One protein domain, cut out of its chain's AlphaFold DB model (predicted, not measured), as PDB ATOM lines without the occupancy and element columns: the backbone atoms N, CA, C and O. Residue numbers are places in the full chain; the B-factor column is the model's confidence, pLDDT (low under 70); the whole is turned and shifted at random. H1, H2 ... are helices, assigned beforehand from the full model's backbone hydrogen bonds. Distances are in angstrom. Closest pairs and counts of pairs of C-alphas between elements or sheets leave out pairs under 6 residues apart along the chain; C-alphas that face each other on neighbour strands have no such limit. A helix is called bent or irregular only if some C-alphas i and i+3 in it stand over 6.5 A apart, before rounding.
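Overview. This is residues 4 to 53 of the 70 residues of an uncharacterized protein of Pseudomonas putida (UniProt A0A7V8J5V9). A short helix, H1, lies crosswise over the first turns of a long helix, H2, in a T-like shape, and H2 runs on well past it, so that its residues 37 to 53 stick out as a long arm. Residues 4 to 36, with the opening stretch 4 to 10, H1 and the first part of H2, make a small compact body at the arm's base. The printed part has 50 residues with two named helices, H1 then H2, and no named strand; the class is all helix. The whole is loose, with a radius of gyration of the C-alphas of 12.9 A, and elongated, spanning 38 by 21 by 15 A.

Arrangement. After residues 4 to 10, which lie in no named element, comes H1, residues 11 to 24. A tight link of 3 residues leads to H2, residues 28 to 53. H1 and H2 touch, the closest C-alphas being those of Ser 21 and Ala 31, 5.6 A apart. Their lines stand at a steep tilt of 69 degrees, only just short of about perpendicular, and they run opposite ways. H2 touches H1 with residues 28 to 35 alone, and its residues 37 to 53 stand free. In H1 and H2 every O i to N i+4 pair is within hydrogen-bond range.

Along the chain. H1 begins with C-alpha 11 at (-42.907, 116.032, 27.640) and is 20.0 A long from first to last C-alpha. H2 begins with C-alpha 28 at (-37.143, 103.641, 28.570) and ends with C-alpha 53 at (-25.926, 129.118, 53.658), 37.5 A away. Neither helix is bent.

Size, cuts and confidence. The C-alphas of Gly 25 and His 53, the two farthest apart, are 39.7 A from each other. The printed part has no cut. The mean pLDDT of the printed part is 87.6, and residues 50 to 53 are under 70.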
ATOM      1  N   SER A   4     -46.765 103.276  32.380       85.50
ATOM      2  CA  SER A   4     -45.316 103.214  32.566       85.50
ATOM      3  C   SER A   4     -44.834 104.484  33.264       85.50
ATOM      4  O   SER A   4     -45.374 105.570  33.042       85.50
ATOM      5  N   THR A   5     -43.780 104.376  34.073       87.31
ATOM      6  CA  THR A   5     -43.171 105.543  34.732       87.31
ATOM      7  C   THR A   5     -42.731 106.590  33.709       87.31
ATOM      8  O   THR A   5     -42.816 107.785  33.971       87.31
ATOM      9  N   PHE A   6     -42.318 106.148  32.519       91.00
ATOM     10  CA  PHE A   6     -41.980 107.020  31.400       91.00
ATOM     11  C   PHE A   6     -43.180 107.837  30.897       91.00
ATOM     12  O   PHE A   6     -43.037 109.030  30.633       91.00
ATOM     13  N   ASP A   7     -44.363 107.225  30.798       91.50
ATOM     14  CA  ASP A   7     -45.572 107.890  30.289       91.50
ATOM     15  C   ASP A   7     -46.071 108.993  31.235       91.50
ATOM     16  O   ASP A   7     -46.688 109.962  30.793       91.50
ATOM     17  N   LEU A   8     -45.754 108.871  32.527       92.06
ATOM     18  CA  LEU A   8     -46.099 109.840  33.568       92.06
ATOM     19  C   LEU A   8     -45.180 111.074  33.584       92.06
ATOM     20  O   LEU A   8     -45.488 112.056  34.262       92.06
ATOM     21  N   LEU A   9     -44.052 111.043  32.868       90.38
ATOM     22  CA  LEU A   9     -43.128 112.174  32.796       90.38
ATOM     23  C   LEU A   9     -43.698 113.308  31.937       90.38
ATOM     24  O   LEU A   9     -44.372 113.079  30.933       90.38
ATOM     25  N   GLU A  10     -43.353 114.549  32.282       93.06
ATOM     26  CA  GLU A  10     -43.619 115.692  31.407       93.06
ATOM     27  C   GLU A  10     -42.890 115.548  30.065       93.06
ATOM     28  O   GLU A  10     -41.822 114.941  29.977       93.06
ATOM     29  N   LYS A  11     -43.431 116.169  29.011       91.44
ATOM     30  CA  LYS A  11     -42.907 116.032  27.640       91.44
ATOM     31  C   LYS A  11     -41.408 116.338  27.515       91.44
ATOM     32  O   LYS A  11     -40.729 115.641  26.772       91.44
ATOM     33  N   GLY A  12     -40.901 117.338  28.242       91.19
ATOM     34  CA  GLY A  12     -39.468 117.663  28.249       91.19
ATOM     35  C   GLY A  12     -38.619 116.550  28.868       91.19
ATOM     36  O   GLY A  12     -37.661 116.088  28.257       91.19
ATOM     37  N   ALA A  13     -39.037 116.033  30.027       92.00
ATOM     38  CA  ALA A  13     -38.363 114.919  30.690       92.00
ATOM     39  C   ALA A  13     -38.429 113.620  29.866       92.00
ATOM     40  O   ALA A  13     -37.467 112.856  29.838       92.00
ATOM     41  N   GLN A  14     -39.523 113.378  29.135       94.56
ATOM     42  CA  GLN A  14     -39.612 112.242  28.210       94.56
ATOM     43  C   GLN A  14     -38.564 112.311  27.093       94.56
ATOM     44  O   GLN A  14     -38.046 111.278  26.671       94.56
ATOM     45  N   GLU A  15     -38.262 113.504  26.584       95.88
ATOM     46  CA  GLU A  15     -37.283 113.686  25.512       95.88
ATOM     47  C   GLU A  15     -35.853 113.454  26.009       95.88
ATOM     48  O   GLU A  15     -35.102 112.703  25.383       95.88
ATOM     49  N   GLU A  16     -35.525 113.972  27.194       94.31
ATOM     50  CA  GLU A  16     -34.253 113.700  27.873       94.31
ATOM     51  C   GLU A  16     -34.078 112.203  28.173       94.31
ATOM     52  O   GLU A  16     -33.034 111.623  27.879       94.31
ATOM     53  N   VAL A  17     -35.117 111.535  28.687       95.50
ATOM     54  CA  VAL A  17     -35.075 110.091  28.968       95.50
ATOM     55  C   VAL A  17     -34.932 109.262  27.689       95.50
ATOM     56  O   VAL A  17     -34.227 108.252  27.700       95.50
ATOM     57  N   ARG A  18     -35.543 109.675  26.569       95.44
ATOM     58  CA  ARG A  18     -35.342 109.015  25.265       95.44
ATOM     59  C   ARG A  18     -33.902 109.139  24.785       95.44
ATOM     60  O   ARG A  18     -33.350 108.148  24.316       95.44
ATOM     61  N   GLN A  19     -33.302 110.322  24.907       95.62
ATOM     62  CA  GLN A  19     -31.895 110.525  24.555       95.62
ATOM     63  C   GLN A  19     -30.988 109.670  25.442       95.62
ATOM     64  O   GLN A  19     -30.198 108.888  24.924       95.62
ATOM     65  N   LEU A  20     -31.193 109.710  26.761       93.75
ATOM     66  CA  LEU A  20     -30.439 108.912  27.728       93.75
ATOM     67  C   LEU A  20     -30.546 107.403  27.445       93.75
ATOM     68  O   LEU A  20     -29.552 106.679  27.470       93.75
ATOM     69  N   SER A  21     -31.757 106.928  27.147       96.50
ATOM     70  CA  SER A  21     -32.024 105.538  26.765       96.50
ATOM     71  C   SER A  21     -31.271 105.150  25.492       96.50
ATOM     72  O   SER A  21     -30.651 104.086  25.464       96.50
ATOM     73  N   ALA A  22     -31.275 106.011  24.472       95.94
ATOM     74  CA  ALA A  22     -30.582 105.764  23.213       95.94
ATOM     75  C   ALA A  22     -29.053 105.771  23.374       95.94
ATOM     76  O   ALA A  22     -28.375 104.910  22.814       95.94
ATOM     77  N   GLU A  23     -28.513 106.704  24.156       96.31
ATOM     78  CA  GLU A  23     -27.073 106.846  24.391       96.31
ATOM     79  C   GLU A  23     -26.494 105.692  25.213       96.31
ATOM     80  O   GLU A  23     -25.393 105.217  24.933       96.31
ATOM     81  N   LEU A  24     -27.236 105.224  26.218       94.62
ATOM     82  CA  LEU A  24     -26.763 104.213  27.168       94.62
ATOM     83  C   LEU A  24     -27.263 102.798  26.847       94.62
ATOM     84  O   LEU A  24     -26.885 101.841  27.525       94.62
ATOM     85  N   GLY A  25     -28.107 102.649  25.822       94.88
ATOM     86  CA  GLY A  25     -28.712 101.371  25.441       94.88
ATOM     87  C   GLY A  25     -29.665 100.815  26.502       94.88
ATOM     88  O   GLY A  25     -29.824  99.600  26.628       94.88
ATOM     89  N   TRP A  26     -30.268 101.689  27.306       95.56
ATOM     90  CA  TRP A  26     -31.183 101.310  28.380       95.56
ATOM     91  C   TRP A  26     -32.621 101.213  27.885       95.56
ATOM     92  O   TRP A  26     -33.003 101.867  26.917       95.56
ATOM     93  N   SER A  27     -33.456 100.444  28.585       95.31
ATOM     94  CA  SER A  27     -34.902 100.521  28.368       95.31
ATOM     95  C   SER A  27     -35.436 101.882  28.832       95.31
ATOM     96  O   SER A  27     -34.909 102.469  29.778       95.31
ATOM     97  N   LEU A  28     -36.507 102.370  28.195       93.50
ATOM     98  CA  LEU A  28     -37.143 103.641  28.570       93.50
ATOM     99  C   LEU A  28     -37.597 103.650  30.032       93.50
ATOM    100  O   LEU A  28     -37.406 104.643  30.724       93.50
ATOM    101  N   GLU A  29     -38.135 102.532  30.523       93.88
ATOM    102  CA  GLU A  29     -38.564 102.400  31.918       93.88
ATOM    103  C   GLU A  29     -37.380 102.499  32.887       93.88
ATOM    104  O   GLU A  29     -37.457 103.180  33.908       93.88
ATOM    105  N   TYR A  30     -36.257 101.848  32.572       93.56
ATOM    106  CA  TYR A  30     -35.066 101.921  33.414       93.56
ATOM    107  C   TYR A  30     -34.471 103.331  33.401       93.56
ATOM    108  O   TYR A  30     -34.193 103.895  34.455       93.56
ATOM    109  N   ALA A  31     -34.357 103.939  32.220       94.94
ATOM    110  CA  ALA A  31     -33.869 105.303  32.072       94.94
ATOM    111  C   ALA A  31     -34.766 106.321  32.802       94.94
ATOM    112  O   ALA A  31     -34.242 107.207  33.474       94.94
ATOM    113  N   ALA A  32     -36.094 106.163  32.751       94.31
ATOM    114  CA  ALA A  32     -37.043 107.003  33.485       94.31
ATOM    115  C   ALA A  32     -36.848 106.897  35.004       94.31
ATOM    116  O   ALA A  32     -36.795 107.915  35.696       94.31
ATOM    117  N   ASN A  33     -36.679 105.678  35.523       93.94
ATOM    118  CA  ASN A  33     -36.417 105.466  36.946       93.94
ATOM    119  C   ASN A  33     -35.088 106.102  37.379       93.94
ATOM    120  O   ASN A  33     -35.062 106.862  38.348       93.94
ATOM    121  N   GLN A  34     -34.007 105.885  36.621       93.38
ATOM    122  CA  GLN A  34     -32.706 106.491  36.923       93.38
ATOM    123  C   GLN A  34     -32.740 108.023  36.840       93.38
ATOM    124  O   GLN A  34     -32.117 108.699  37.658       93.38
ATOM    125  N   TYR A  35     -33.486 108.578  35.885       91.94
ATOM    126  CA  TYR A  35     -33.682 110.019  35.748       91.94
ATOM    127  C   TYR A  35     -34.353 110.621  36.990       91.94
ATOM    128  O   TYR A  35     -33.871 111.611  37.546       91.94
ATOM    129  N   LEU A  36     -35.421 109.987  37.483       91.25
ATOM    130  CA  LEU A  36     -36.119 110.419  38.695       91.25
ATOM    131  C   LEU A  36     -35.245 110.286  39.950       91.25
ATOM    132  O   LEU A  36     -35.228 111.194  40.788       91.25
ATOM    133  N   GLU A  37     -34.488 109.194  40.082       90.69
ATOM    134  CA  GLU A  37     -33.535 109.024  41.184       90.69
ATOM    135  C   GLU A  37     -32.457 110.114  41.181       90.69
ATOM    136  O   GLU A  37     -32.163 110.708  42.227       90.69
ATOM    137  N   ALA A  38     -31.906 110.430  40.005       88.25
ATOM    138  CA  ALA A  38     -30.925 111.496  39.845       88.25
ATOM    139  C   ALA A  38     -31.519 112.865  40.215       88.25
ATOM    140  O   ALA A  38     -30.910 113.609  40.990       88.25
ATOM    141  N   GLY A  39     -32.735 113.167  39.748       86.44
ATOM    142  CA  GLY A  39     -33.457 114.391  40.103       86.44
ATOM    143  C   GLY A  39     -33.675 114.529  41.613       86.44
ATOM    144  O   GLY A  39     -33.411 115.588  42.192       86.44
ATOM    145  N   ARG A  40     -34.065 113.441  42.289       84.81
ATOM    146  CA  ARG A  40     -34.237 113.420  43.750       84.81
ATOM    147  C   ARG A  40     -32.921 113.672  44.487       84.81
ATOM    148  O   ARG A  40     -32.899 114.442  45.446       84.81
ATOM    149  N   SER A  41     -31.827 113.060  44.036       82.19
ATOM    150  CA  SER A  41     -30.492 113.267  44.612       82.19
ATOM    151  C   SER A  41     -30.038 114.726  44.485       82.19
ATOM    152  O   SER A  41     -29.582 115.330  45.460       82.19
ATOM    153  N   LEU A  42     -30.247 115.337  43.315       80.38
ATOM    154  CA  LEU A  42     -29.919 116.744  43.072       80.38
ATOM    155  C   LEU A  42     -30.755 117.696  43.935       80.38
ATOM    156  O   LEU A  42     -30.203 118.639  44.504       80.38
ATOM    157  N   ALA A  43     -32.054 117.431  44.094       79.00
ATOM    158  CA  ALA A  43     -32.923 118.226  44.960       79.00
ATOM    159  C   ALA A  43     -32.454 118.195  46.428       79.00
ATOM    160  O   ALA A  43     -32.372 119.241  47.076       79.00
ATOM    161  N   VAL A  44     -32.059 117.021  46.935       76.69
ATOM    162  CA  VAL A  44     -31.492 116.877  48.288       76.69
ATOM    163  C   VAL A  44     -30.178 117.650  48.419       76.69
ATOM    164  O   VAL A  44     -29.973 118.368  49.400       76.69
ATOM    165  N   GLN A  45     -29.289 117.565  47.426       73.44
ATOM    166  CA  GLN A  45     -28.040 118.330  47.443       73.44
ATOM    167  C   GLN A  45     -28.281 119.846  47.407       73.44
ATOM    168  O   GLN A  45     -27.590 120.591  48.106       73.44
ATOM    169  N   ALA A  46     -29.259 120.312  46.629       76.19
ATOM    170  CA  ALA A  46     -29.643 121.718  46.581       76.19
ATOM    171  C   ALA A  46     -30.177 122.198  47.940       76.19
ATOM    172  O   ALA A  46     -29.742 123.240  48.438       76.19
ATOM    173  N   GLN A  47     -31.027 121.398  48.589       74.62
ATOM    174  CA  GLN A  47     -31.544 121.688  49.925       74.62
ATOM    175  C   GLN A  47     -30.418 121.768  50.969       74.62
ATOM    176  O   GLN A  47     -30.365 122.719  51.749       74.62
ATOM    177  N   LEU A  48     -29.469 120.827  50.952       76.25
ATOM    178  CA  LEU A  48     -28.306 120.855  51.848       76.25
ATOM    179  C   LEU A  48     -27.428 122.092  51.621       76.25
ATOM    180  O   LEU A  48     -26.963 122.703  52.586       76.25
ATOM    181  N   ARG A  49     -27.218 122.505  50.364       74.38
ATOM    182  CA  ARG A  49     -26.501 123.754  50.058       74.38
ATOM    183  C   ARG A  49     -27.233 124.967  50.621       74.38
ATOM    184  O   ARG A  49     -26.584 125.823  51.220       74.38
ATOM    185  N   GLN A  50     -28.555 125.025  50.478       69.62
ATOM    186  CA  GLN A  50     -29.364 126.112  51.025       69.62
ATOM    187  C   GLN A  50     -29.269 126.159  52.556       69.62
ATOM    188  O   GLN A  50     -28.984 127.215  53.112       69.62
ATOM    189  N   MET A  51     -29.379 125.014  53.238       67.88
ATOM    190  CA  MET A  51     -29.210 124.931  54.695       67.88
ATOM    191  C   MET A  51     -27.806 125.334  55.163       67.88
ATOM    192  O   MET A  51     -27.674 125.948  56.216       67.88
ATOM    193  N   ARG A  52     -26.756 125.037  54.387       62.84
ATOM    194  CA  ARG A  52     -25.382 125.457  54.705       62.84
ATOM    195  C   ARG A  52     -25.202 126.977  54.633       62.84
ATOM    196  O   ARG A  52     -24.425 127.525  55.406       62.84
ATOM    197  N   HIS A  53     -25.903 127.652  53.721       58.06
ATOM    198  CA  HIS A  53     -25.926 129.118  53.658       58.06
ATOM    199  C   HIS A  53     -26.789 129.736  54.766       58.06
ATOM    200  O   HIS A  53     -26.455 130.808  55.263       58.06
TER     201      HIS A  53